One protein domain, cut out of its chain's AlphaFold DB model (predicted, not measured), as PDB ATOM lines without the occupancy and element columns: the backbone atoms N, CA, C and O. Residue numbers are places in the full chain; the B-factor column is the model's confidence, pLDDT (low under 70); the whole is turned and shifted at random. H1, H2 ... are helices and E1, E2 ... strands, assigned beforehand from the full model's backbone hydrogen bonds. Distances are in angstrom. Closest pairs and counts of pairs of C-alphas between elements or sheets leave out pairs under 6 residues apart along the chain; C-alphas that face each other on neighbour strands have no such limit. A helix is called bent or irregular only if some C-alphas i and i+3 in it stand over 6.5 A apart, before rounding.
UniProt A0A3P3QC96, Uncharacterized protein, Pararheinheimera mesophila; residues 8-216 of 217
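AT A GLANCE: This is residues 8 to 216 of the 217 residues of an uncharacterized protein of Pararheinheimera mesophila (UniProt A0A3P3QC96). A twisted sheet of seven strands has H2 packed on one face and H5 on the other; beyond it stands a small second lobe, the hairpin E5 and E6 with H7 packed on it and H8 beside H7. H3 and H6 lie between sheet and lobe, and H1 lies out past the sheet's E1 edge. The printed part has 209 residues, with eight named helices and nine named strands in the order H1 E1 E2 E3 H2 E4 H3 E5 E6 E7 H4 H5 E8 E9 H6 H7 H8; the class is mixed. The large sheet, E1 E2 E3 E4 E7 E9 E8, is mixed, and the whole is compact, with a radius of gyration of the C-alphas of 17.8 A and spans of 54 by 40 by 34 A.

HOW THE PARTS SIT: After residues 8 to 24 comes H1, residues 25 to 34, not on the large sheet. Next, E1 (38 to 42), E2 (46 to 52) and E3 (58 to 64) form a meander, each the antiparallel neighbour of the one before; N 39 and O 50, 2.9 A, and N 49 and O 61, 2.8 A, are within hydrogen-bond range. H2, residues 70 to 79, is on the sheet at a height of 7.5 A. E4, residues 87 to 90, is parallel to E3, with N 62 and O 89 2.9 A apart; E3, H2 and E4 make a strand-helix-strand unit, two parallel neighbours with a helix between, its crossover right-handed. H3, residues 93 to 100, only grazes the sheet with residues 93 to 96. E5 (101 to 106) and E6 (109 to 114) form a hairpin, with N 104 and O 111 3.0 A apart. E7, residues 129 to 133, is antiparallel to E4, with N 88 and O 131 2.9 A apart. H4 (134 to 139) only grazes the sheet; H5 (144 to 150) is on the face opposite H2, at a height of 9.4 A. E8 (153 to 157) and E9 (161 to 165) form a hairpin, with N 155 and O 163 2.8 A apart; E7, H4, H5 and E8 make a split unit, E9 between its strands, its crossover right-handed. H6, residues 170 to 186, is irregular, C-alphas 175 and 178 being 7.9 A apart, and has 8 of 13 O i to N i+4 pairs within hydrogen-bond range; the other helices have every pair. H7 (194 to 201) only just touches H6, with 3 pairs of C-alphas within 8 A, the closest Asp 185 and Val 194, 7.0 A. H8 (206 to 213) forms a helical hairpin with H7.

IN THESE COORDINATES: Find C-alpha 25 at (164.775, 217.730, 109.907), where H1 begins; E3 runs 19.9 A and H6 22.7 A. H8 ends at C-alpha 213, (197.321, 190.912, 113.402).

THE WHOLE: The farthest C-alphas, Thr 24 and Lys 204, are 55.1 A apart. The printed part has no cut; the link E6 to E7 is long. Residues 10 to 19 and 54 to 55 are under 70 in pLDDT.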
ATOM      1  N   PHE A   8     189.563 186.321 104.474       71.81
ATOM      2  CA  PHE A   8     189.609 187.587 105.200       71.81
ATOM      3  C   PHE A   8     189.664 187.377 106.721       71.81
ATOM      4  O   PHE A   8     188.856 186.642 107.292       71.81
ATOM      5  N   LEU A   9     190.603 188.053 107.386       72.94
ATOM      6  CA  LEU A   9     190.780 188.063 108.837       72.94
ATOM      7  C   LEU A   9     190.259 189.371 109.445       72.94
ATOM      8  O   LEU A   9     190.992 190.354 109.560       72.94
ATOM      9  N   GLY A  10     189.012 189.365 109.920       61.41
ATOM     10  CA  GLY A  10     188.389 190.494 110.620       61.41
ATOM     11  C   GLY A  10     186.981 190.797 110.118       61.41
ATOM     12  O   GLY A  10     186.407 190.028 109.351       61.41
ATOM     13  N   GLU A  11     186.424 191.927 110.545       55.59
ATOM     14  CA  GLU A  11     185.151 192.403 110.009       55.59
ATOM     15  C   GLU A  11     185.354 193.059 108.642       55.59
ATOM     16  O   GLU A  11     186.229 193.912 108.464       55.59
ATOM     17  N   HIS A  12     184.538 192.660 107.663       55.09
ATOM     18  CA  HIS A  12     184.449 193.387 106.405       55.09
ATOM     19  C   HIS A  12     183.890 194.779 106.668       55.09
ATOM     20  O   HIS A  12     182.798 194.928 107.216       55.09
ATOM     21  N   GLU A  13     184.580 195.796 106.166       51.62
ATOM     22  CA  GLU A  13     183.986 197.116 106.043       51.62
ATOM     23  C   GLU A  13     182.943 197.056 104.914       51.62
ATOM     24  O   GLU A  13     183.263 197.106 103.725       51.62
ATOM     25  N   LYS A  14     181.671 196.854 105.273       50.34
ATOM     26  CA  LYS A  14     180.563 196.920 104.315       50.34
ATOM     27  C   LYS A  14     180.297 198.390 103.997       50.34
ATOM     28  O   LYS A  14     179.614 199.079 104.747       50.34
ATOM     29  N   ARG A  15     180.862 198.864 102.887       55.62
ATOM     30  CA  ARG A  15     180.764 200.268 102.440       55.62
ATOM     31  C   ARG A  15     179.510 200.574 101.614       55.62
ATOM     32  O   ARG A  15     179.204 201.736 101.378       55.62
ATOM     33  N   HIS A  16     178.765 199.550 101.192       45.62
ATOM     34  CA  HIS A  16     177.473 199.728 100.533       45.62
ATOM     35  C   HIS A  16     176.359 199.801 101.578       45.62
ATOM     36  O   HIS A  16     175.957 198.781 102.141       45.62
ATOM     37  N   LYS A  17     175.863 201.014 101.825       56.00
ATOM     38  CA  LYS A  17     174.565 201.252 102.463       56.00
ATOM     39  C   LYS A  17     173.599 201.770 101.396       56.00
ATOM     40  O   LYS A  17     174.027 202.438 100.460       56.00
ATOM     41  N   ASN A  18     172.320 201.425 101.525       57.47
ATOM     42  CA  ASN A  18     171.274 202.007 100.686       57.47
ATOM     43  C   ASN A  18     171.189 203.512 100.952       57.47
ATOM     44  O   ASN A  18     171.316 203.930 102.106       57.47
ATOM     45  N   ASP A  19     170.927 204.293  99.908       65.25
ATOM     46  CA  ASP A  19     170.649 205.721 100.028       65.25
ATOM     47  C   ASP A  19     169.514 205.941 101.036       65.25
ATOM     48  O   ASP A  19     168.404 205.421 100.880       65.25
ATOM     49  N   VAL A  20     169.786 206.734 102.073       71.88
ATOM     50  CA  VAL A  20     168.762 207.186 103.014       71.88
ATOM     51  C   VAL A  20     168.357 208.591 102.603       71.88
ATOM     52  O   VAL A  20     169.133 209.537 102.716       71.88
ATOM     53  N   LYS A  21     167.130 208.735 102.096       74.69
ATOM     54  CA  LYS A  21     166.574 210.053 101.782       74.69
ATOM     55  C   LYS A  21     166.217 210.767 103.083       74.69
ATOM     56  O   LYS A  21     165.238 210.409 103.729       74.69
ATOM     57  N   LEU A  22     166.997 211.780 103.438       78.44
ATOM     58  CA  LEU A  22     166.736 212.662 104.573       78.44
ATOM     59  C   LEU A  22     165.973 213.893 104.064       78.44
ATOM     60  O   LEU A  22     166.582 214.884 103.669       78.44
ATOM     61  N   ASN A  23     164.642 213.807 103.987       80.69
ATOM     62  CA  ASN A  23     163.815 214.863 103.382       80.69
ATOM     63  C   ASN A  23     163.389 215.932 104.397       80.69
ATOM     64  O   ASN A  23     163.033 217.045 104.014       80.69
ATOM     65  N   THR A  24     163.393 215.593 105.687       83.38
ATOM     66  CA  THR A  24     162.955 216.471 106.774       83.38
ATOM     67  C   THR A  24     163.994 216.554 107.891       83.38
ATOM     68  O   THR A  24     164.822 215.661 108.068       83.38
ATOM     69  N   SER A  25     163.927 217.605 108.712       80.56
ATOM     70  CA  SER A  25     164.775 217.730 109.907       80.56
ATOM     71  C   SER A  25     164.569 216.580 110.906       80.56
ATOM     72  O   SER A  25     165.508 216.206 111.602       80.56
ATOM     73  N   SER A  26     163.366 215.991 110.955       87.06
ATOM     74  CA  SER A  26     163.073 214.817 111.788       87.06
ATOM     75  C   SER A  26     163.769 213.557 111.267       87.06
ATOM     76  O   SER A  26     164.260 212.758 112.067       87.06
ATOM     77  N   ASP A  27     163.853 213.394 109.941       80.50
ATOM     78  CA  ASP A  27     164.579 212.282 109.314       80.50
ATOM     79  C   ASP A  27     166.068 212.370 109.661       80.50
ATOM     80  O   ASP A  27     166.675 211.377 110.056       80.50
ATOM     81  N   VAL A  28     166.641 213.579 109.586       79.12
ATOM     82  CA  VAL A  28     168.039 213.840 109.964       79.12
ATOM     83  C   VAL A  28     168.277 213.503 111.437       79.12
ATOM     84  O   VAL A  28     169.208 212.764 111.748       79.12
ATOM     85  N   ALA A  29     167.436 213.995 112.350       80.69
ATOM     86  CA  ALA A  29     167.601 213.747 113.784       80.69
ATOM     87  C   ALA A  29     167.513 212.251 114.138       80.69
ATOM     88  O   ALA A  29     168.320 211.746 114.925       80.69
ATOM     89  N   SER A  30     166.569 211.535 113.523       85.06
ATOM     90  CA  SER A  30     166.405 210.088 113.718       85.06
ATOM     91  C   SER A  30     167.621 209.330 113.186       85.06
ATOM     92  O   SER A  30     168.213 208.529 113.905       85.06
ATOM     93  N   TYR A  31     168.075 209.667 111.974       83.25
ATOM     94  CA  TYR A  31     169.252 209.055 111.362       83.25
ATOM     95  C   TYR A  31     170.519 209.239 112.202       83.25
ATOM     96  O   TYR A  31     171.264 208.280 112.402       83.25
ATOM     97  N   LEU A  32     170.753 210.450 112.720       82.00
ATOM     98  CA  LEU A  32     171.897 210.743 113.588       82.00
ATOM     99  C   LEU A  32     171.841 209.954 114.903       82.00
ATOM    100  O   LEU A  32     172.875 209.503 115.386       82.00
ATOM    101  N   THR A  33     170.643 209.751 115.458       83.50
ATOM    102  CA  THR A  33     170.450 208.950 116.678       83.50
ATOM    103  C   THR A  33     170.756 207.473 116.420       83.50
ATOM    104  O   THR A  33     171.455 206.834 117.203       83.50
ATOM    105  N   GLU A  34     170.275 206.936 115.299       83.81
ATOM    106  CA  GLU A  34     170.474 205.536 114.906       83.81
ATOM    107  C   GLU A  34     171.907 205.230 114.443       83.81
ATOM    108  O   GLU A  34     172.369 204.096 114.555       83.81
ATOM    109  N   ASN A  35     172.624 206.232 113.927       78.75
ATOM    110  CA  ASN A  35     173.981 206.103 113.389       78.75
ATOM    111  C   ASN A  35     174.988 206.928 114.205       78.75
ATOM    112  O   ASN A  35     175.910 207.527 113.650       78.75
ATOM    113  N   SER A  36     174.830 206.948 115.531       76.25
ATOM    114  CA  SER A  36     175.647 207.768 116.437       76.25
ATOM    115  C   SER A  36     177.149 207.454 116.389       76.25
ATOM    116  O   SER A  36     177.961 208.333 116.656       76.25
ATOM    117  N   ALA A  37     177.529 206.234 115.992       72.44
ATOM    118  CA  ALA A  37     178.924 205.816 115.814       72.44
ATOM    119  C   ALA A  37     179.570 206.306 114.496       72.44
ATOM    120  O   ALA A  37     180.786 206.205 114.319       72.44
ATOM    121  N   GLY A  38     178.779 206.808 113.545       77.25
ATOM    122  CA  GLY A  38     179.267 207.267 112.246       77.25
ATOM    123  C   GLY A  38     178.407 206.831 111.064       77.25
ATOM    124  O   GLY A  38     177.555 205.941 111.151       77.25
ATOM    125  N   PHE A  39     178.645 207.471 109.924       76.69
ATOM    126  CA  PHE A  39     177.877 207.261 108.705       76.69
ATOM    127  C   PHE A  39     178.660 207.632 107.446       76.69
ATOM    128  O   PHE A  39     179.662 208.348 107.473       76.69
ATOM    129  N   PHE A  40     178.151 207.138 106.320       78.50
ATOM    130  CA  PHE A  40     178.633 207.503 105.000       78.50
ATOM    131  C   PHE A  40     177.708 208.555 104.394       78.50
ATOM    132  O   PHE A  40     176.493 208.371 104.384       78.50
ATOM    133  N   MET A  41     178.283 209.616 103.837       77.06
ATOM    134  CA  MET A  41     177.575 210.522 102.933       77.06
ATOM    135  C   MET A  41     178.181 210.371 101.548       77.06
ATOM    136  O   MET A  41     179.397 210.380 101.407       77.06
ATOM    137  N   HIS A  42     177.367 210.243 100.511       77.44
ATOM    138  CA  HIS A  42     177.863 210.180  99.141       77.44
ATOM    139  C   HIS A  42     177.299 211.334  98.322       77.44
ATOM    140  O   HIS A  42     176.186 211.802  98.533       77.44
ATOM    141  N   SER A  43     178.095 211.774  97.361       79.06
ATOM    142  CA  SER A  43     177.706 212.679  96.289       79.06
ATOM    143  C   SER A  43     178.114 212.054  94.957       79.06
ATOM    144  O   SER A  43     178.726 210.978  94.920       79.06
ATOM    145  N   ASP A  44     177.829 212.733  93.853       80.06
ATOM    146  CA  ASP A  44     178.330 212.317  92.541       80.06
ATOM    147  C   ASP A  44     179.862 212.386  92.458       80.06
ATOM    148  O   ASP A  44     180.470 211.619  91.718       80.06
ATOM    149  N   LEU A  45     180.499 213.232  93.276       82.81
ATOM    150  CA  LEU A  45     181.941 213.489  93.221       82.81
ATOM    151  C   LEU A  45     182.760 212.659  94.213       82.81
ATOM    152  O   LEU A  45     183.929 212.377  93.954       82.81
ATOM    153  N   CYS A  46     182.194 212.285  95.360       85.19
ATOM    154  CA  CYS A  46     182.946 211.605  96.416       85.19
ATOM    155  C   CYS A  46     182.057 210.869  97.428       85.19
ATOM    156  O   CYS A  46     180.847 211.094  97.506       85.19
ATOM    157  N   LEU A  47     182.687 209.995  98.211       86.50
ATOM    158  CA  LEU A  47     182.140 209.361  99.408       86.50
ATOM    159  C   LEU A  47     182.865 209.924 100.638       86.50
ATOM    160  O   LEU A  47     184.081 209.813 100.745       86.50
ATOM    161  N   PHE A  48     182.114 210.487 101.572       87.44
ATOM    162  CA  PHE A  48     182.570 210.864 102.900       87.44
ATOM    163  C   PHE A  48     182.270 209.722 103.866       87.44
ATOM    164  O   PHE A  48     181.144 209.228 103.921       87.44
ATOM    165  N   ASN A  49     183.262 209.329 104.645       86.81
ATOM    166  CA  ASN A  49     183.131 208.435 105.781       86.81
ATOM    167  C   ASN A  49     183.448 209.236 107.042       86.81
ATOM    168  O   ASN A  49     184.582 209.681 107.222       86.81
ATOM    169  N   ILE A  50     182.436 209.445 107.880       85.62
ATOM    170  CA  ILE A  50     182.569 210.154 109.151       85.62
ATOM    171  C   ILE A  50     182.421 209.125 110.258       85.62
ATOM    172  O   ILE A  50     181.370 208.498 110.388       85.62
ATOM    173  N   THR A  51     183.467 208.968 111.063       83.69
ATOM    174  CA  THR A  51     183.442 208.096 112.241       83.69
ATOM    175  C   THR A  51     183.433 208.951 113.496       83.69
ATOM    176  O   THR A  51     184.263 209.850 113.636       83.69
ATOM    177  N   LEU A  52     182.502 208.660 114.405       81.38
ATOM    178  CA  LEU A  52     182.388 209.312 115.704       81.38
ATOM    179  C   LEU A  52     182.587 208.258 116.790       81.38
ATOM    180  O   LEU A  52     181.780 207.344 116.946       81.38
ATOM    181  N   ASN A  53     183.666 208.377 117.551       76.75
ATOM    182  CA  ASN A  53     183.880 207.567 118.739       76.75
ATOM    183  C   ASN A  53     183.449 208.394 119.955       76.75
ATOM    184  O   ASN A  53     184.075 209.412 120.246       76.75
ATOM    185  N   ALA A  54     182.353 207.973 120.599       59.69
ATOM    186  CA  ALA A  54     181.526 208.775 121.510       59.69
ATOM    187  C   ALA A  54     182.288 209.534 122.616       59.69
ATOM    188  O   ALA A  54     181.814 210.581 123.039       59.69
ATOM    189  N   ASP A  55     183.472 209.061 123.020       63.56
ATOM    190  CA  ASP A  55     184.263 209.651 124.108       63.56
ATOM    191  C   ASP A  55     185.738 209.893 123.748       63.56
ATOM    192  O   ASP A  55     186.570 210.073 124.639       63.56
ATOM    193  N   ASP A  56     186.108 209.831 122.467       71.56
ATOM    194  CA  ASP A  56     187.517 209.636 122.130       71.56
ATOM    195  C   ASP A  56     187.994 210.425 120.916       71.56
ATOM    196  O   ASP A  56     188.742 211.395 121.073       71.56
ATOM    197  N   TYR A  57     187.563 210.036 119.714       78.88
ATOM    198  CA  TYR A  57     187.939 210.747 118.506       78.88
ATOM    199  C   TYR A  57     186.898 210.776 117.397       78.88
ATOM    200  O   TYR A  57     186.080 209.868 117.249       78.88
ATOM    201  N   SER A  58     186.997 211.801 116.553       84.88
ATOM    202  CA  SER A  58     186.317 211.868 115.263       84.88
ATOM    203  C   SER A  58     187.311 211.764 114.106       84.88
ATOM    204  O   SER A  58     188.407 212.339 114.150       84.88
ATOM    205  N   THR A  59     186.931 211.027 113.060       87.38
ATOM    206  CA  THR A  59     187.694 210.978 111.809       87.38
ATOM    207  C   THR A  59     186.844 211.297 110.593       87.38
ATOM    208  O   THR A  59     185.652 210.983 110.538       87.38
ATOM    209  N   LEU A  60     187.491 211.905 109.601       91.25
ATOM    210  CA  LEU A  60     186.940 212.103 108.270       91.25
ATOM    211  C   LEU A  60     187.808 211.399 107.234       91.25
ATOM    212  O   LEU A  60     188.988 211.702 107.094       91.25
ATOM    213  N   HIS A  61     187.201 210.549 106.423       92.38
ATOM    214  CA  HIS A  61     187.837 210.037 105.218       92.38
ATOM    215  C   HIS A  61     187.001 210.393 103.998       92.38
ATOM    216  O   HIS A  61     185.819 210.068 103.926       92.38
ATOM    217  N   VAL A  62     187.615 211.067 103.034       92.00
ATOM    218  CA  VAL A  62     186.996 211.419 101.759       92.00
ATOM    219  C   VAL A  62     187.608 210.574 100.648       92.00
ATOM    220  O   VAL A  62     188.817 210.613 100.425       92.00
ATOM    221  N   TYR A  63     186.760 209.843  99.931       89.12
ATOM    222  CA  TYR A  63     187.111 209.081  98.738       89.12
ATOM    223  C   TYR A  63     186.591 209.808  97.495       89.12
ATOM    224  O   TYR A  63     185.381 209.778  97.233       89.12
ATOM    225  N   PRO A  64     187.456 210.461  96.710       89.12
ATOM    226  CA  PRO A  64     187.071 210.997  95.411       89.12
ATOM    227  C   PRO A  64     186.642 209.870  94.459       89.12
ATOM    228  O   PRO A  64     187.275 208.819  94.412       89.12
ATOM    229  N   LYS A  65     185.565 210.078  93.693       85.00
ATOM    230  CA  LYS A  65     185.121 209.158  92.621       85.00
ATOM    231  C   LYS A  65     185.820 209.422  91.283       85.00
ATOM    232  O   LYS A  65     185.686 208.638  90.350       85.00
ATOM    233  N   GLN A  66     186.529 210.538  91.195       82.31
ATOM    234  CA  GLN A  66     187.284 210.996  90.039       82.31
ATOM    235  C   GLN A  66     188.560 211.685  90.523       82.31
ATOM    236  O   GLN A  66     188.665 212.031  91.702       82.31
ATOM    237  N   SER A  67     189.491 211.935  89.606       81.81
ATOM    238  CA  SER A  67     190.674 212.736  89.910       81.81
ATOM    239  C   SER A  67     190.259 214.113  90.434       81.81
ATOM    240  O   SER A  67     189.396 214.785  89.859       81.81
ATOM    241  N   VAL A  68     190.860 214.507  91.554       82.88
ATOM    242  CA  VAL A  68     190.652 215.801  92.205       82.88
ATOM    243  C   VAL A  68     191.977 216.536  92.294       82.88
ATOM    244  O   VAL A  68     193.016 215.942  92.598       82.88
ATOM    245  N   ASP A  69     191.932 217.837  92.031       84.56
ATOM    246  CA  ASP A  69     193.086 218.699  92.236       84.56
ATOM    247  C   ASP A  69     193.304 219.004  93.729       84.56
ATOM    248  O   ASP A  69     192.451 218.756  94.591       84.56
ATOM    249  N   ALA A  70     194.481 219.551  94.034       87.81
ATOM    250  CA  ALA A  70     194.842 219.935  95.391       87.81
ATOM    251  C   ALA A  70     193.899 220.982  95.981       87.81
ATOM    252  O   ALA A  70     193.570 220.915  97.163       87.81
ATOM    253  N   LEU A  71     193.417 221.931  95.178       90.69
ATOM    254  CA  LEU A  71     192.553 222.991  95.682       90.69
ATOM    255  C   LEU A  71     191.220 222.426  96.182       90.69
ATOM    256  O   LEU A  71     190.746 222.837  97.240       90.69
ATOM    257  N   TRP A  72     190.644 221.463  95.464       91.69
ATOM    258  CA  TRP A  72     189.429 220.771  95.868       91.69
ATOM    259  C   TRP A  72     189.627 220.023  97.187       91.69
ATOM    260  O   TRP A  72     188.862 220.237  98.128       91.69
ATOM    261  N   ALA A  73     190.676 219.200  97.290       91.56
ATOM    262  CA  ALA A  73     190.934 218.404  98.489       91.56
ATOM    263  C   ALA A  73     191.173 219.291  99.722       91.56
ATOM    264  O   ALA A  73     190.580 219.070 100.779       91.56
ATOM    265  N   LEU A  74     191.970 220.350  99.563       91.75
ATOM    266  CA  LEU A  74     192.219 221.331 100.617       91.75
ATOM    267  C   LEU A  74     190.934 222.067 101.009       91.75
ATOM    268  O   LEU A  74     190.677 222.235 102.194       91.75
ATOM    269  N   ASN A  75     190.088 222.465 100.052       92.19
ATOM    270  CA  ASN A  75     188.808 223.112 100.353       92.19
ATOM    271  C   ASN A  75     187.865 222.207 101.149       92.19
ATOM    272  O   ASN A  75     187.198 222.687 102.062       92.19
ATOM    273  N   VAL A  76     187.832 220.907 100.847       91.19
ATOM    274  CA  VAL A  76     187.049 219.941 101.625       91.19
ATOM    275  C   VAL A  76     187.575 219.843 103.058       91.19
ATOM    276  O   VAL A  76     186.794 219.959 103.999       91.19
ATOM    277  N   LEU A  77     188.891 219.694 103.240       92.31
ATOM    278  CA  LEU A  77     189.499 219.627 104.574       92.31
ATOM    279  C   LEU A  77     189.327 220.940 105.361       92.31
ATOM    280  O   LEU A  77     189.069 220.912 106.561       92.31
ATOM    281  N   ARG A  78     189.378 222.095 104.687       90.62
ATOM    282  CA  ARG A  78     189.061 223.404 105.281       90.62
ATOM    283  C   ARG A  78     187.604 223.502 105.710       90.62
ATOM    284  O   ARG A  78     187.327 224.036 106.777       90.62
ATOM    285  N   ALA A  79     186.670 223.000 104.905       89.44
ATOM    286  CA  ALA A  79     185.242 223.095 105.201       89.44
ATOM    287  C   ALA A  79     184.860 222.346 106.485       89.44
ATOM    288  O   ALA A  79     183.951 222.767 107.196       89.44
ATOM    289  N   VAL A  80     185.576 221.267 106.806       86.25
ATOM    290  CA  VAL A  80     185.322 220.475 108.017       86.25
ATOM    291  C   VAL A  80     186.087 220.969 109.245       86.25
ATOM    292  O   VAL A  80     185.861 220.444 110.330       86.25
ATOM    293  N   LYS A  81     186.933 222.004 109.110       80.19
ATOM    294  CA  LYS A  81     187.661 222.643 110.223       80.19
ATOM    295  C   LYS A  81     186.758 222.908 111.421       80.19
ATOM    296  O   LYS A  81     187.122 222.596 112.547       80.19
ATOM    297  N   SER A  82     185.601 223.522 111.179       80.50
ATOM    298  CA  SER A  82     184.704 223.987 112.242       80.50
ATOM    299  C   SER A  82     184.102 222.846 113.060       80.50
ATOM    300  O   SER A  82     183.645 223.078 114.173       80.50
ATOM    301  N   ALA A  83     184.129 221.619 112.532       82.62
ATOM    302  CA  ALA A  83     183.745 220.411 113.252       82.62
ATOM    303  C   ALA A  83     184.895 219.822 114.096       82.62
ATOM    304  O   ALA A  83     184.699 218.791 114.734       82.62
ATOM    305  N   GLN A  84     186.079 220.449 114.077       83.88
ATOM    306  CA  GLN A  84     187.283 220.077 114.824       83.88
ATOM    307  C   GLN A  84     187.624 218.573 114.752       83.88
ATOM    308  O   GLN A  84     187.768 217.919 115.789       83.88
ATOM    309  N   PRO A  85     187.760 217.985 113.544       87.25
ATOM    310  CA  PRO A  85     188.155 216.589 113.422       87.25
ATOM    311  C   PRO A  85     189.561 216.378 113.994       87.25
ATOM    312  O   PRO A  85     190.480 217.159 113.741       87.25
ATOM    313  N   GLN A  86     189.758 215.282 114.726       91.50
ATOM    314  CA  GLN A  86     191.085 214.938 115.247       91.50
ATOM    315  C   GLN A  86     192.030 214.451 114.154       91.50
ATOM    316  O   GLN A  86     193.239 214.697 114.238       91.50
ATOM    317  N   PHE A  87     191.471 213.782 113.145       94.56
ATOM    318  CA  PHE A  87     192.187 213.287 111.982       94.56
ATOM    319  C   PHE A  87     191.274 213.283 110.751       94.56
ATOM    320  O   PHE A  87     190.122 212.854 110.819       94.56
ATOM    321  N   GLY A  88     191.774 213.748 109.614       94.69
ATOM    322  CA  GLY A  88     191.027 213.788 108.362       94.69
ATOM    323  C   GLY A  88     191.928 213.480 107.178       94.69
ATOM    324  O   GLY A  88     193.106 213.809 107.218       94.69
ATOM    325  N   TYR A  89     191.423 212.851 106.124       95.50
ATOM    326  CA  TYR A  89     192.242 212.593 104.942       95.50
ATOM    327  C   TYR A  89     191.425 212.403 103.668       95.50
ATOM    328  O   TYR A  89     190.257 212.006 103.694       95.50
ATOM    329  N   VAL A  90     192.071 212.695 102.539       95.56
ATOM    330  CA  VAL A  90     191.544 212.466 101.191       95.56
ATOM    331  C   VAL A  90     192.477 211.491 100.483       95.56
ATOM    332  O   VAL A  90     193.666 211.776 100.335       95.56
ATOM    333  N   SER A  91     191.947 210.343 100.060       94.50
ATOM    334  CA  SER A  91     192.738 209.281  99.431       94.50
ATOM    335  C   SER A  91     191.921 208.509  98.404       94.50
ATOM    336  O   SER A  91     190.689 208.464  98.474       94.50
ATOM    337  N   THR A  92     192.601 207.811  97.498       92.25
ATOM    338  CA  THR A  92     191.943 206.758  96.715       92.25
ATOM    339  C   THR A  92     191.674 205.522  97.594       92.25
ATOM    340  O   THR A  92     192.290 205.364  98.663       92.25
ATOM    341  N   PRO A  93     190.761 204.619  97.185       89.12
ATOM    342  CA  PRO A  93     190.587 203.323  97.840       89.12
ATOM    343  C   PRO A  93     191.868 202.478  97.868       89.12
ATOM    344  O   PRO A  93     192.110 201.763  98.840       89.12
ATOM    345  N   GLU A  94     192.688 202.565  96.823       91.81
ATOM    346  CA  GLU A  94     193.935 201.816  96.671       91.81
ATOM    347  C   GLU A  94     195.016 202.339  97.613       91.81
ATOM    348  O   GLU A  94     195.703 201.536  98.245       91.81
ATOM    349  N   GLU A  95     195.123 203.663  97.771       94.62
ATOM    350  CA  GLU A  95     196.008 204.269  98.766       94.62
ATOM    351  C   GLU A  95     195.613 203.799 100.171       94.62
ATOM    352  O   GLU A  95     196.451 203.285 100.911       94.62
ATOM    353  N   PHE A  96     194.322 203.869 100.511       92.44
ATOM    354  CA  PHE A  96     193.824 203.390 101.801       92.44
ATOM    355  C   PHE A  96     194.112 201.901 102.023       92.44
ATOM    356  O   PHE A  96     194.619 201.505 103.074       92.44
ATOM    357  N   LYS A  97     193.868 201.058 101.010       91.50
ATOM    358  CA  LYS A  97     194.233 199.636 101.061       91.50
ATOM    359  C   LYS A  97     195.733 199.466 101.295       91.50
ATOM    360  O   LYS A  97     196.124 198.680 102.150       91.50
ATOM    361  N   SER A  98     196.572 200.221 100.597       92.62
ATOM    362  CA  SER A  98     198.022 200.141 100.751       92.62
ATOM    363  C   SER A  98     198.515 200.559 102.140       92.62
ATOM    364  O   SER A  98     199.561 200.072 102.571       92.62
ATOM    365  N   ARG A  99     197.820 201.483 102.815       93.25
ATOM    366  CA  ARG A  99     198.201 201.997 104.139       93.25
ATOM    367  C   ARG A  99     197.698 201.136 105.290       93.25
ATOM    368  O   ARG A  99     198.293 201.175 106.359       93.25
ATOM    369  N   ASN A 100     196.628 200.364 105.089       92.12
ATOM    370  CA  ASN A 100     195.942 199.694 106.197       92.12
ATOM    371  C   ASN A 100     195.595 198.225 105.943       92.12
ATOM    372  O   ASN A 100     194.966 197.617 106.803       92.12
ATOM    373  N   MET A 101     195.970 197.627 104.810       91.94
ATOM    374  CA  MET A 101     195.735 196.203 104.541       91.94
ATOM    375  C   MET A 101     197.050 195.424 104.515       91.94
ATOM    376  O   MET A 101     197.964 195.752 103.760       91.94
ATOM    377  N   ILE A 102     197.106 194.332 105.275       91.56
ATOM    378  CA  ILE A 102     198.125 193.290 105.119       91.56
ATOM    379  C   ILE A 102     197.551 192.185 104.238       91.56
ATOM    380  O   ILE A 102     196.419 191.757 104.453       91.56
ATOM    381  N   SER A 103     198.338 191.732 103.263       89.94
ATOM    382  CA  SER A 103     198.038 190.583 102.406       89.94
ATOM    383  C   SER A 103     199.242 189.647 102.408       89.94
ATOM    384  O   SER A 103     200.359 190.079 102.121       89.94
ATOM    385  N   VAL A 104     199.030 188.391 102.793       90.50
ATOM    386  CA  VAL A 104     200.083 187.372 102.899       90.50
ATOM    387  C   VAL A 104     199.568 186.033 102.392       90.50
ATOM    388  O   VAL A 104     198.399 185.707 102.573       90.50
ATOM    389  N   GLU A 105     200.432 185.254 101.754       89.62
ATOM    390  CA  GLU A 105     200.117 183.898 101.314       89.62
ATOM    391  C   GLU A 105     200.574 182.880 102.366       89.62
ATOM    392  O   GLU A 105     201.734 182.875 102.770       89.62
ATOM    393  N   ILE A 106     199.662 182.017 102.815       85.81
ATOM    394  CA  ILE A 106     199.942 180.895 103.717       85.81
ATOM    395  C   ILE A 106     199.389 179.633 103.063       85.81
ATOM    396  O   ILE A 106     198.182 179.532 102.870       85.81
ATOM    397  N   ASN A 107     200.249 178.653 102.768       85.56
ATOM    398  CA  ASN A 107     199.855 177.374 102.158       85.56
ATOM    399  C   ASN A 107     198.975 177.552 100.900       85.56
ATOM    400  O   ASN A 107     197.882 176.994 100.839       85.56
ATOM    401  N   GLU A 108     199.421 178.369  99.935       83.88
ATOM    402  CA  GLU A 108     198.697 178.681  98.683       83.88
ATOM    403  C   GLU A 108     197.360 179.431  98.878       83.88
ATOM    404  O   GLU A 108     196.576 179.607  97.941       83.88
ATOM    405  N   GLN A 109     197.091 179.908 100.098       85.12
ATOM    406  CA  GLN A 109     195.917 180.701 100.436       85.12
ATOM    407  C   GLN A 109     196.327 182.137 100.766       85.12
ATOM    408  O   GLN A 109     197.041 182.392 101.735       85.12
ATOM    409  N   VAL A 110     195.819 183.100  99.995       86.88
ATOM    410  CA  VAL A 110     195.974 184.525 100.317       86.88
ATOM    411  C   VAL A 110     195.081 184.859 101.505       86.88
ATOM    412  O   VAL A 110     193.894 184.520 101.508       86.88
ATOM    413  N   VAL A 111     195.641 185.533 102.503       85.56
ATOM    414  CA  VAL A 111     194.948 186.033 103.686       85.56
ATOM    415  C   VAL A 111     195.076 187.551 103.740       85.56
ATOM    416  O   VAL A 111     196.187 188.077 103.701       85.56
ATOM    417  N   GLU A 112     193.948 188.253 103.850       88.81
ATOM    418  CA  GLU A 112     193.902 189.718 103.951       88.81
ATOM    419  C   GLU A 112     193.359 190.175 105.312       88.81
ATOM    420  O   GLU A 112     192.453 189.552 105.869       88.81
ATOM    421  N   SER A 113     193.881 191.277 105.854       87.31
ATOM    422  CA  SER A 113     193.384 191.869 107.102       87.31
ATOM    423  C   SER A 113     193.610 193.375 107.168       87.31
ATOM    424  O   SER A 113     194.695 193.862 106.842       87.31
ATOM    425  N   TRP A 114     192.595 194.097 107.649       89.81
ATOM    426  CA  TRP A 114     192.704 195.517 107.977       89.81
ATOM    427  C   TRP A 114     193.434 195.711 109.306       89.81
ATOM    428  O   TRP A 114     193.079 195.088 110.302       89.81
ATOM    429  N   VAL A 115     194.396 196.623 109.341       90.38
ATOM    430  CA  VAL A 115     195.238 196.959 110.495       90.38
ATOM    431  C   VAL A 115     195.506 198.459 110.526       90.38
ATOM    432  O   VAL A 115     195.314 199.156 109.530       90.38
ATOM    433  N   GLY A 116     195.983 198.974 111.654       89.12
ATOM    434  CA  GLY A 116     196.519 200.325 111.673       89.12
ATOM    435  C   GLY A 116     195.471 201.415 111.689       89.12
ATOM    436  O   GLY A 116     195.730 202.484 111.159       89.12
ATOM    437  N   ARG A 117     194.283 201.155 112.245       87.19
ATOM    438  CA  ARG A 117     193.151 202.101 112.222       87.19
ATOM    439  C   ARG A 117     192.709 202.581 113.606       87.19
ATOM    440  O   ARG A 117     191.736 203.320 113.716       87.19
ATOM    441  N   ASP A 118     193.422 202.169 114.650       87.25
ATOM    442  CA  ASP A 118     193.160 202.576 116.026       87.25
ATOM    443  C   ASP A 118     193.815 203.934 116.318       87.25
ATOM    444  O   ASP A 118     194.988 204.009 116.701       87.25
ATOM    445  N   LEU A 119     193.042 205.014 116.139       89.19
ATOM    446  CA  LEU A 119     193.527 206.375 116.367       89.19
ATOM    447  C   LEU A 119     193.885 206.632 117.844       89.19
ATOM    448  O   LEU A 119     194.608 207.584 118.116       89.19
ATOM    449  N   LYS A 120     193.508 205.774 118.810       88.31
ATOM    450  CA  LYS A 120     194.035 205.882 120.188       88.31
ATOM    451  C   LYS A 120     195.530 205.593 120.235       88.31
ATOM    452  O   LYS A 120     196.262 206.255 120.963       88.31
ATOM    453  N   LYS A 121     195.981 204.596 119.469       89.81
ATOM    454  CA  LYS A 121     197.355 204.079 119.531       89.81
ATOM    455  C   LYS A 121     198.324 204.877 118.668       89.81
ATOM    456  O   LYS A 121     199.444 205.130 119.091       89.81
ATOM    457  N   TYR A 122     197.911 205.247 117.461       93.56
ATOM    458  CA  TYR A 122     198.770 205.874 116.452       93.56
ATOM    459  C   TYR A 122     197.920 206.655 115.440       93.56
ATOM    460  O   TYR A 122     196.708 206.477 115.382       93.56
ATOM    461  N   LEU A 123     198.523 207.518 114.622       95.00
ATOM    462  CA  LEU A 123     197.853 208.007 113.415       95.00
ATOM    463  C   LEU A 123     197.753 206.858 112.405       95.00
ATOM    464  O   LEU A 123     198.746 206.148 112.225       95.00
ATOM    465  N   PRO A 124     196.610 206.660 111.726       93.56
ATOM    466  CA  PRO A 124     196.362 205.486 110.890       93.56
ATOM    467  C   PRO A 124     197.020 205.576 109.500       93.56
ATOM    468  O   PRO A 124     196.417 205.218 108.486       93.56
ATOM    469  N   GLY A 125     198.256 206.071 109.460       95.56
ATOM    470  CA  GLY A 125     199.033 206.367 108.263       95.56
ATOM    471  C   GLY A 125     198.948 207.831 107.826       95.56
ATOM    472  O   GLY A 125     198.191 208.632 108.377       95.56
ATOM    473  N   LEU A 126     199.748 208.164 106.816       97.00
ATOM    474  CA  LEU A 126     199.729 209.440 106.105       97.00
ATOM    475  C   LEU A 126     199.240 209.210 104.672       97.00
ATOM    476  O   LEU A 126     199.635 208.242 104.008       97.00
ATOM    477  N   TYR A 127     198.387 210.116 104.210       96.69
ATOM    478  CA  TYR A 127     197.697 210.044 102.925       96.69
ATOM    479  C   TYR A 127     198.005 211.273 102.086       96.69
ATOM    480  O   TYR A 127     198.421 212.294 102.634       96.69
ATOM    481  N   SER A 128     197.722 211.196 100.786       95.62
ATOM    482  CA  SER A 128     197.878 212.283  99.813       95.62
ATOM    483  C   SER A 128     197.558 213.666 100.385       95.62
ATOM    484  O   SER A 128     198.408 214.557 100.330       95.62
ATOM    485  N   TYR A 129     196.381 213.807 101.006       96.19
ATOM    486  CA  TYR A 129     196.022 214.969 101.815       96.19
ATOM    487  C   TYR A 129     195.645 214.517 103.218       96.19
ATOM    488  O   TYR A 129     194.753 213.680 103.367       96.19
ATOM    489  N   THR A 130     196.289 215.081 104.236       96.81
ATOM    490  CA  THR A 130     196.087 214.692 105.635       96.81
ATOM    491  C   THR A 130     195.869 215.923 106.511       96.81
ATOM    492  O   THR A 130     196.697 216.824 106.538       96.81
ATOM    493  N   LEU A 131     194.767 215.951 107.251       96.25
ATOM    494  CA  LEU A 131     194.472 216.881 108.335       96.25
ATOM    495  C   LEU A 131     194.783 216.195 109.668       96.25
ATOM    496  O   LEU A 131     194.271 215.110 109.946       96.25
ATOM    497  N   ILE A 132     195.592 216.836 110.506       96.00
ATOM    498  CA  ILE A 132     195.993 216.304 111.811       96.00
ATOM    499  C   ILE A 132     195.850 217.396 112.861       96.00
ATOM    500  O   ILE A 132     196.459 218.458 112.739       96.00
ATOM    501  N   SER A 133     195.090 217.130 113.922       94.69
ATOM    502  CA  SER A 133     195.060 218.038 115.071       94.69
ATOM    503  C   SER A 133     196.388 218.043 115.833       94.69
ATOM    504  O   SER A 133     197.010 216.995 116.043       94.69
ATOM    505  N   PHE A 134     196.805 219.209 116.330       93.75
ATOM    506  CA  PHE A 134     197.972 219.314 117.211       93.75
ATOM    507  C   PHE A 134     197.791 218.509 118.498       93.75
ATOM    508  O   PHE A 134     198.762 217.974 119.033       93.75
ATOM    509  N   ARG A 135     196.542 218.330 118.951       92.38
ATOM    510  CA  ARG A 135     196.203 217.403 120.036       92.38
ATOM    511  C   ARG A 135     196.652 215.973 119.722       92.38
ATOM    512  O   ARG A 135     197.354 215.385 120.538       92.38
ATOM    513  N   GLN A 136     196.295 215.434 118.552       93.25
ATOM    514  CA  GLN A 136     196.705 214.081 118.156       93.25
ATOM    515  C   GLN A 136     198.223 213.950 118.026       93.25
ATOM    516  O   GLN A 136     198.783 212.947 118.466       93.25
ATOM    517  N   MET A 137     198.895 214.965 117.470       95.00
ATOM    518  CA  MET A 137     200.357 214.962 117.377       95.00
ATOM    519  C   MET A 137     201.005 214.934 118.763       95.00
ATOM    520  O   MET A 137     201.876 214.106 119.017       95.00
ATOM    521  N   LYS A 138     200.517 215.756 119.698       94.38
ATOM    522  CA  LYS A 138     201.009 215.793 121.080       94.38
ATOM    523  C   LYS A 138     200.778 214.477 121.826       94.38
ATOM    524  O   LYS A 138     201.696 213.991 122.477       94.38
ATOM    525  N   GLU A 139     199.579 213.899 121.733       94.19
ATOM    526  CA  GLU A 139     199.234 212.622 122.382       94.19
ATOM    527  C   GLU A 139     200.137 211.465 121.924       94.19
ATOM    528  O   GLU A 139     200.364 210.528 122.684       94.19
ATOM    529  N   LYS A 140     200.660 211.542 120.695       95.00
ATOM    530  CA  LYS A 140     201.461 210.493 120.047       95.00
ATOM    531  C   LYS A 140     202.940 210.846 119.910       95.00
ATOM    532  O   LYS A 140     203.661 210.129 119.228       95.00
ATOM    533  N   ASN A 141     203.382 211.938 120.539       95.31
ATOM    534  CA  ASN A 141     204.761 212.426 120.471       95.31
ATOM    535  C   ASN A 141     205.269 212.694 119.032       95.31
ATOM    536  O   ASN A 141     206.458 212.579 118.738       95.31
ATOM    537  N   ILE A 142     204.370 213.071 118.120       96.56
ATOM    538  CA  ILE A 142     204.708 213.388 116.731       96.56
ATOM    539  C   ILE A 142     205.183 214.836 116.663       96.56
ATOM    540  O   ILE A 142     204.459 215.758 117.041       96.56
ATOM    541  N   ARG A 143     206.390 215.035 116.134       94.81
ATOM    542  CA  ARG A 143     206.953 216.362 115.863       94.81
ATOM    543  C   ARG A 143     206.386 216.905 114.545       94.81
ATOM    544  O   ARG A 143     206.675 216.304 113.505       94.81
ATOM    545  N   PRO A 144     205.598 217.999 114.551       93.88
ATOM    546  CA  PRO A 144     204.996 218.541 113.333       93.88
ATOM    547  C   PRO A 144     206.030 218.873 112.254       93.88
ATOM    548  O   PRO A 144     205.764 218.684 111.072       93.88
ATOM    549  N   GLU A 145     207.227 219.306 112.654       95.00
ATOM    550  CA  GLU A 145     208.304 219.733 111.756       95.00
ATOM    551  C   GLU A 145     208.694 218.627 110.767       95.00
ATOM    552  O   GLU A 145     208.841 218.894 109.578       95.00
ATOM    553  N   ILE A 146     208.746 217.370 111.228       95.25
ATOM    554  CA  ILE A 146     209.069 216.201 110.389       95.25
ATOM    555  C   ILE A 146     208.056 216.049 109.245       95.25
ATOM    556  O   ILE A 146     208.409 215.714 108.109       95.25
ATOM    557  N   LEU A 147     206.778 216.283 109.546       96.25
ATOM    558  CA  LEU A 147     205.698 216.152 108.573       96.25
ATOM    559  C   LEU A 147     205.696 217.326 107.596       96.25
ATOM    560  O   LEU A 147     205.545 217.119 106.393       96.25
ATOM    561  N   ILE A 148     205.917 218.536 108.111       95.75
ATOM    562  CA  ILE A 148     205.974 219.775 107.330       95.75
ATOM    563  C   ILE A 148     207.120 219.724 106.317       95.75
ATOM    564  O   ILE A 148     206.912 220.052 105.153       95.75
ATOM    565  N   GLU A 149     208.305 219.267 106.727       95.25
ATOM    566  CA  GLU A 149     209.471 219.108 105.845       95.25
ATOM    567  C   GLU A 149     209.246 218.056 104.748       95.25
ATOM    568  O   GLU A 149     209.840 218.122 103.669       95.25
ATOM    569  N   SER A 150     208.383 217.073 105.010       95.19
ATOM    570  CA  SER A 150     208.091 215.985 104.074       95.19
ATOM    571  C   SER A 150     206.988 216.318 103.067       95.19
ATOM    572  O   SER A 150     206.957 215.706 101.989       95.19
ATOM    573  N   ALA A 151     206.099 217.251 103.415       95.88
ATOM    574  CA  ALA A 151     204.973 217.693 102.602       95.88
ATOM    575  C   ALA A 151     205.397 218.729 101.546       95.88
ATOM    576  O   ALA A 151     206.277 219.556 101.775       95.88
ATOM    577  N   ILE A 152     204.745 218.718 100.380       95.38
ATOM    578  CA  ILE A 152     204.976 219.742  99.346       95.38
ATOM    579  C   ILE A 152     204.224 221.040  99.650       95.38
ATOM    580  O   ILE A 152     204.569 222.101  99.130       95.38
ATOM    581  N   ARG A 153     203.179 220.958 100.478       95.06
ATOM    582  CA  ARG A 153     202.402 222.098 100.955       95.06
ATOM    583  C   ARG A 153     201.849 221.787 102.341       95.06
ATOM    584  O   ARG A 153     201.361 220.691 102.596       95.06
ATOM    585  N   THR A 154     201.894 222.795 103.203       95.25
ATOM    586  CA  THR A 154     201.336 222.755 104.556       95.25
ATOM    587  C   THR A 154     200.453 223.978 104.772       95.25
ATOM    588  O   THR A 154     200.821 225.083 104.374       95.25
ATOM    589  N   GLU A 155     199.316 223.796 105.437       92.69
ATOM    590  CA  GLU A 155     198.476 224.876 105.957       92.69
ATOM    591  C   GLU A 155     198.200 224.631 107.442       92.69
ATOM    592  O   GLU A 155     197.545 223.655 107.801       92.69
ATOM    593  N   ALA A 156     198.709 225.503 108.307       89.19
ATOM    594  CA  ALA A 156     198.424 225.470 109.739       89.19
ATOM    595  C   ALA A 156     197.269 226.422 110.071       89.19
ATOM    596  O   ALA A 156     197.155 227.495 109.475       89.19
ATOM    597  N   TYR A 157     196.430 226.038 111.032       83.19
ATOM    598  CA  TYR A 157     195.260 226.812 111.436       83.19
ATOM    599  C   TYR A 157     195.185 226.944 112.955       83.19
ATOM    600  O   TYR A 157     194.960 225.946 113.634       83.19
ATOM    601  N   ASP A 158     195.320 228.182 113.441       78.12
ATOM    602  CA  ASP A 158     195.031 228.630 114.816       78.12
ATOM    603  C   ASP A 158     195.551 227.701 115.930       78.12
ATOM    604  O   ASP A 158     194.890 227.516 116.946       78.12
ATOM    605  N   ASP A 159     196.712 227.073 115.721       80.00
ATOM    606  CA  ASP A 159     197.303 226.075 116.626       80.00
ATOM    607  C   ASP A 159     196.397 224.859 116.939       80.00
ATOM    608  O   ASP A 159     196.675 224.080 117.855       80.00
ATOM    609  N   GLU A 160     195.336 224.631 116.155       89.06
ATOM    610  CA  GLU A 160     194.400 223.513 116.333       89.06
ATOM    611  C   GLU A 160     194.764 222.298 115.476       89.06
ATOM    612  O   GLU A 160     194.789 221.166 115.968       89.06
ATOM    613  N   PHE A 161     195.096 222.515 114.202       92.38
ATOM    614  CA  PHE A 161     195.472 221.448 113.278       92.38
ATOM    615  C   PHE A 161     196.355 221.945 112.130       92.38
ATOM    616  O   PHE A 161     196.452 223.141 111.839       92.38
ATOM    617  N   ILE A 162     196.975 220.981 111.455       95.50
ATOM    618  CA  ILE A 162     197.714 221.160 110.208       95.50
ATOM    619  C   ILE A 162     197.041 220.366 109.096       95.50
ATOM    620  O   ILE A 162     196.542 219.264 109.325       95.50
ATOM    621  N   ILE A 163     197.047 220.917 107.889       95.62
ATOM    622  CA  ILE A 163     196.714 220.213 106.655       95.62
ATOM    623  C   ILE A 163     198.004 220.053 105.859       95.62
ATOM    624  O   ILE A 163     198.711 221.027 105.610       95.62
ATOM    625  N   LEU A 164     198.296 218.823 105.467       96.62
ATOM    626  CA  LEU A 164     199.480 218.417 104.727       96.62
ATOM    627  C   LEU A 164     199.040 217.890 103.365       96.62
ATOM    628  O   LEU A 164     198.156 217.037 103.282       96.62
ATOM    629  N   ASP A 165     199.677 218.381 102.315       96.00
ATOM    630  CA  ASP A 165     199.615 217.829 100.970       96.00
ATOM    631  C   ASP A 165     201.001 217.276 100.636       96.00
ATOM    632  O   ASP A 165     201.987 218.019 100.580       96.00
ATOM    633  N   PHE A 166     201.087 215.959 100.458       95.38
ATOM    634  CA  PHE A 166     202.357 215.288 100.207       95.38
ATOM    635  C   PHE A 166     202.706 215.194  98.719       95.38
ATOM    636  O   PHE A 166     203.894 215.094  98.408       95.38
ATOM    637  N   PHE A 167     201.725 215.224  97.805       90.00
ATOM    638  CA  PHE A 167     201.941 214.849  96.392       90.00
ATOM    639  C   PHE A 167     201.255 215.747  95.351       90.00
ATOM    640  O   PHE A 167     201.563 215.644  94.168       90.00
ATOM    641  N   GLY A 168     200.310 216.600  95.740       88.56
ATOM    642  CA  GLY A 168     199.579 217.498  94.839       88.56
ATOM    643  C   GLY A 168     198.482 216.817  94.018       88.56
ATOM    644  O   GLY A 168     197.975 217.400  93.060       88.56
ATOM    645  N   GLY A 169     198.121 215.578  94.360       91.25
ATOM    646  CA  GLY A 169     197.054 214.823  93.707       91.25
ATOM    647  C   GLY A 169     196.908 213.426  94.297       91.25
ATOM    648  O   GLY A 169     197.911 212.736  94.479       91.25
ATOM    649  N   VAL A 170     195.667 212.980  94.532       91.88
ATOM    650  CA  VAL A 170     195.413 211.628  95.067       91.88
ATOM    651  C   VAL A 170     195.932 210.534  94.138       91.88
ATOM    652  O   VAL A 170     196.390 209.510  94.613       91.88
ATOM    653  N   GLU A 171     195.949 210.761  92.825       91.31
ATOM    654  CA  GLU A 171     196.423 209.780  91.839       91.31
ATOM    655  C   GLU A 171     197.935 209.525  91.913       91.31
ATOM    656  O   GLU A 171     198.419 208.494  91.451       91.31
ATOM    657  N   GLN A 172     198.706 210.442  92.508       92.31
ATOM    658  CA  GLN A 172     200.167 210.351  92.548       92.31
ATOM    659  C   GLN A 172     200.693 209.478  93.694       92.31
ATOM    660  O   GLN A 172     201.895 209.221  93.754       92.31
ATOM    661  N   TRP A 173     199.823 208.993  94.587       93.44
ATOM    662  CA  TRP A 173     200.214 208.289  95.816       93.44
ATOM    663  C   TRP A 173     201.205 207.140  95.574       93.44
ATOM    664  O   TRP A 173     202.143 206.941  96.346       93.44
ATOM    665  N   HIS A 174     201.034 206.401  94.474       94.69
ATOM    666  CA  HIS A 174     201.854 205.243  94.129       94.69
ATOM    667  C   HIS A 174     203.306 205.624  93.795       94.69
ATOM    668  O   HIS A 174     204.218 204.865  94.117       94.69
ATOM    669  N   LEU A 175     203.533 206.810  93.217       94.94
ATOM    670  CA  LEU A 175     204.869 207.320  92.879       94.94
ATOM    671  C   LEU A 175     205.689 207.641  94.132       94.94
ATOM    672  O   LEU A 175     206.910 207.500  94.140       94.94
ATOM    673  N   TYR A 176     205.011 208.045  95.204       93.88
ATOM    674  CA  TYR A 176     205.633 208.469  96.456       93.88
ATOM    675  C   TYR A 176     205.427 207.480  97.605       93.88
ATOM    676  O   TYR A 176     205.852 207.747  98.731       93.88
ATOM    677  N   LYS A 177     204.813 206.325  97.326       93.62
ATOM    678  CA  LYS A 177     204.468 205.299  98.312       93.62
ATOM    679  C   LYS A 177     205.642 204.980  99.231       93.62
ATOM    680  O   LYS A 177     205.499 205.082 100.441       93.62
ATOM    681  N   ASN A 178     206.806 204.667  98.663       93.38
ATOM    682  CA  ASN A 178     207.983 204.277  99.443       93.38
ATOM    683  C   ASN A 178     208.490 205.413 100.344       93.38
ATOM    684  O   ASN A 178     208.920 205.150 101.462       93.38
ATOM    685  N   LYS A 179     208.418 206.670  99.879       94.12
ATOM    686  CA  LYS A 179     208.819 207.840 100.675       94.12
ATOM    687  C   LYS A 179     207.910 207.999 101.894       94.12
ATOM    688  O   LYS A 179     208.409 208.205 102.993       94.12
ATOM    689  N   ILE A 180     206.594 207.893 101.705       95.38
ATOM    690  CA  ILE A 180     205.640 208.040 102.811       95.38
ATOM    691  C   ILE A 180     205.617 206.823 103.723       95.38
ATOM    692  O   ILE A 180     205.525 206.997 104.929       95.38
ATOM    693  N   ASP A 181     205.778 205.613 103.196       94.56
ATOM    694  CA  ASP A 181     205.906 204.423 104.038       94.56
ATOM    695  C   ASP A 181     207.137 204.530 104.939       94.56
ATOM    696  O   ASP A 181     207.028 204.289 106.135       94.56
ATOM    697  N   ALA A 182     208.279 204.975 104.402       94.75
ATOM    698  CA  ALA A 182     209.476 205.226 105.201       94.75
ATOM    699  C   ALA A 182     209.260 206.335 106.245       94.75
ATOM    700  O   ALA A 182     209.735 206.216 107.372       94.75
ATOM    701  N   LEU A 183     208.525 207.398 105.901       96.06
ATOM    702  CA  LEU A 183     208.166 208.453 106.849       96.06
ATOM    703  C   LEU A 183     207.299 207.912 107.994       96.06
ATOM    704  O   LEU A 183     207.597 208.178 109.155       96.06
ATOM    705  N   CYS A 184     206.263 207.132 107.680       96.19
ATOM    706  CA  CYS A 184     205.414 206.480 108.675       96.19
ATOM    707  C   CYS A 184     206.208 205.509 109.558       96.19
ATOM    708  O   CYS A 184     205.990 205.467 110.759       96.19
ATOM    709  N   ASP A 185     207.128 204.743 108.972       94.75
ATOM    710  CA  ASP A 185     207.923 203.734 109.679       94.75
ATOM    711  C   ASP A 185     208.952 204.353 110.639       94.75
ATOM    712  O   ASP A 185     209.212 203.826 111.717       94.75
ATOM    713  N   THR A 186     209.515 205.506 110.264       94.62
ATOM    714  CA  THR A 186     210.552 206.204 111.043       94.62
ATOM    715  C   THR A 186     209.998 207.251 112.011       94.62
ATOM    716  O   THR A 186     210.739 207.738 112.868       94.62
ATOM    717  N   THR A 187     208.712 207.598 111.906       95.88
ATOM    718  CA  THR A 187     208.063 208.583 112.780       95.88
ATOM    719  C   THR A 187     207.259 207.877 113.864       95.88
ATOM    720  O   THR A 187     206.217 207.280 113.597       95.88
ATOM    721  N   GLU A 188     207.724 207.986 115.111       93.94
ATOM    722  CA  GLU A 188     206.990 207.487 116.277       93.94
ATOM    723  C   GLU A 188     205.554 208.036 116.295       93.94
ATOM    724  O   GLU A 188     205.313 209.198 115.974       93.94
ATOM    725  N   GLY A 189     204.595 207.184 116.658       95.06
ATOM    726  CA  GLY A 189     203.189 207.571 116.751       95.06
ATOM    727  C   GLY A 189     202.414 207.497 115.432       95.06
ATOM    728  O   GLY A 189     201.202 207.721 115.446       95.06
ATOM    729  N   ILE A 190     203.054 207.143 114.313       96.81
ATOM    730  CA  ILE A 190     202.399 206.926 113.018       96.81
ATOM    731  C   ILE A 190     202.453 205.443 112.655       96.81
ATOM    732  O   ILE A 190     203.464 204.770 112.815       96.81
ATOM    733  N   PHE A 191     201.330 204.909 112.189       95.69
ATOM    734  CA  PHE A 191     201.245 203.524 111.762       95.69
ATOM    735  C   PHE A 191     201.926 203.288 110.410       95.69
ATOM    736  O   PHE A 191     201.699 204.032 109.453       95.69
ATOM    737  N   SER A 192     202.665 202.181 110.311       94.31
ATOM    738  CA  SER A 192     203.261 201.663 109.079       94.31
ATOM    739  C   SER A 192     202.938 200.177 108.916       94.31
ATOM    740  O   SER A 192     203.026 199.397 109.866       94.31
ATOM    741  N   THR A 193     202.593 199.762 107.696       92.88
ATOM    742  CA  THR A 193     202.405 198.341 107.362       92.88
ATOM    743  C   THR A 193     203.721 197.602 107.155       92.88
ATOM    744  O   THR A 193     203.702 196.375 107.192       92.88
ATOM    745  N   VAL A 194     204.844 198.304 106.955       88.31
ATOM    746  CA  VAL A 194     206.127 197.716 106.526       88.31
ATOM    747  C   VAL A 194     206.595 196.632 107.499       88.31
ATOM    748  O   VAL A 194     206.664 195.464 107.119       88.31
ATOM    749  N   GLY A 195     206.799 196.974 108.776       84.50
ATOM    750  CA  GLY A 195     207.254 195.999 109.776       84.50
ATOM    751  C   GLY A 195     206.259 194.859 110.044       84.50
ATOM    752  O   GLY A 195     206.654 193.736 110.357       84.50
ATOM    753  N   ILE A 196     204.957 195.113 109.889       90.31
ATOM    754  CA  ILE A 196     203.912 194.102 110.116       90.31
ATOM    755  C   ILE A 196     203.846 193.126 108.946       90.31
ATOM    756  O   ILE A 196     203.650 191.934 109.166       90.31
ATOM    757  N   ALA A 197     204.005 193.615 107.717       89.25
ATOM    758  CA  ALA A 197     204.015 192.786 106.522       89.25
ATOM    759  C   ALA A 197     205.180 191.794 106.554       89.25
ATOM    760  O   ALA A 197     204.991 190.632 106.201       89.25
ATOM    761  N   ASP A 198     206.354 192.218 107.021       89.62
ATOM    762  CA  ASP A 198     207.506 191.328 107.150       89.62
ATOM    763  C   ASP A 198     207.295 190.278 108.247       89.62
ATOM    764  O   ASP A 198     207.440 189.088 107.972       89.62
ATOM    765  N   ALA A 199     206.806 190.669 109.428       90.25
ATOM    766  CA  ALA A 199     206.443 189.713 110.479       90.25
ATOM    767  C   ALA A 199     205.310 188.754 110.058       90.25
ATOM    768  O   ALA A 199     205.280 187.592 110.460       90.25
ATOM    769  N   ALA A 200     204.361 189.218 109.239       91.19
ATOM    770  CA  ALA A 200     203.259 188.398 108.743       91.19
ATOM    771  C   ALA A 200     203.738 187.301 107.783       91.19
ATOM    772  O   ALA A 200     203.179 186.207 107.813       91.19
ATOM    773  N   LYS A 201     204.780 187.558 106.978       90.38
ATOM    774  CA  LYS A 201     205.396 186.552 106.089       90.38
ATOM    775  C   LYS A 201     206.067 185.414 106.861       90.38
ATOM    776  O   LYS A 201     206.209 184.323 106.320       90.38
ATOM    777  N   GLU A 202     206.480 185.655 108.103       91.62
ATOM    778  CA  GLU A 202     207.105 184.639 108.959       91.62
ATOM    779  C   GLU A 202     206.083 183.725 109.657       91.62
ATOM    780  O   GLU A 202     206.457 182.686 110.207       91.62
ATOM    781  N   ALA A 203     204.794 184.085 109.640       91.38
ATOM    782  CA  ALA A 203     203.742 183.295 110.266       91.38
ATOM    783  C   ALA A 203     203.564 181.953 109.540       91.38
ATOM    784  O   ALA A 203     203.269 181.901 108.346       91.38
ATOM    785  N   LYS A 204     203.683 180.843 110.274       89.12
ATOM    786  CA  LYS A 204     203.650 179.492 109.681       89.12
ATOM    787  C   LYS A 204     202.238 178.996 109.405       89.12
ATOM    788  O   LYS A 204     202.033 178.032 108.673       89.12
ATOM    789  N   ASN A 205     201.263 179.586 110.082       88.88
ATOM    790  CA  ASN A 205     199.877 179.167 110.029       88.88
ATOM    791  C   ASN A 205     198.938 180.330 110.355       88.88
ATOM    792  O   ASN A 205     199.325 181.386 110.858       88.88
ATOM    793  N   PHE A 206     197.658 180.090 110.094       87.44
ATOM    794  CA  PHE A 206     196.593 181.058 110.298       87.44
ATOM    795  C   PHE A 206     196.445 181.536 111.753       87.44
ATOM    796  O   PHE A 206     196.088 182.689 111.988       87.44
ATOM    797  N   LEU A 207     196.710 180.669 112.736       89.62
ATOM    798  CA  LEU A 207     196.566 181.014 114.150       89.62
ATOM    799  C   LEU A 207     197.644 182.014 114.584       89.62
ATOM    800  O   LEU A 207     197.323 183.014 115.227       89.62
ATOM    801  N   GLU A 208     198.893 181.774 114.182       91.94
ATOM    802  CA  GLU A 208     200.014 182.695 114.394       91.94
ATOM    803  C   GLU A 208     199.752 184.049 113.726       91.94
ATOM    804  O   GLU A 208     199.854 185.088 114.383       91.94
ATOM    805  N   LEU A 209     199.316 184.040 112.461       90.69
ATOM    806  CA  LEU A 209     198.975 185.261 111.731       90.69
ATOM    807  C   LEU A 209     197.837 186.035 112.419       90.69
ATOM    808  O   LEU A 209     197.933 187.243 112.631       90.69
ATOM    809  N   SER A 210     196.764 185.352 112.820       89.12
ATOM    810  CA  SER A 210     195.626 185.985 113.497       89.12
ATOM    811  C   SER A 210     196.027 186.602 114.841       89.12
ATOM    812  O   SER A 210     195.596 187.717 115.157       89.12
ATOM    813  N   ALA A 211     196.882 185.919 115.613       91.12
ATOM    814  CA  ALA A 211     197.408 186.416 116.881       91.12
ATOM    815  C   ALA A 211     198.312 187.646 116.699       91.12
ATOM    816  O   ALA A 211     198.206 188.596 117.480       91.12
ATOM    817  N   LEU A 212     199.149 187.663 115.655       92.81
ATOM    818  CA  LEU A 212     199.956 188.822 115.271       92.81
ATOM    819  C   LEU A 212     199.060 190.017 114.912       92.81
ATOM    820  O   LEU A 212     199.153 191.075 115.534       92.81
ATOM    821  N   LEU A 213     198.149 189.835 113.952       89.81
ATOM    822  CA  LEU A 213     197.321 190.912 113.402       89.81
ATOM    823  C   LEU A 213     196.284 191.440 114.400       89.81
ATOM    824  O   LEU A 213     195.870 192.590 114.312       89.81
ATOM    825  N   LYS A 214     195.869 190.641 115.394       88.00
ATOM    826  CA  LYS A 214     194.962 191.094 116.466       88.00
ATOM    827  C   LYS A 214     195.523 192.272 117.271       88.00
ATOM    828  O   LYS A 214     194.742 193.044 117.806       88.00
ATOM    829  N   LYS A 215     196.847 192.428 117.355       88.31
ATOM    830  CA  LYS A 215     197.480 193.551 118.072       88.31
ATOM    831  C   LYS A 215     197.308 194.891 117.345       88.31
ATOM    832  O   LYS A 215     197.379 195.945 117.977       88.31
ATOM    833  N   TRP A 216     197.079 194.824 116.034       87.25
ATOM    834  CA  TRP A 216     197.071 195.958 115.113       87.25
ATOM    835  C   TRP A 216     195.693 196.271 114.530       87.25
ATOM    836  O   TRP A 216     195.549 197.287 113.855       87.25
TER     837      TRP A 216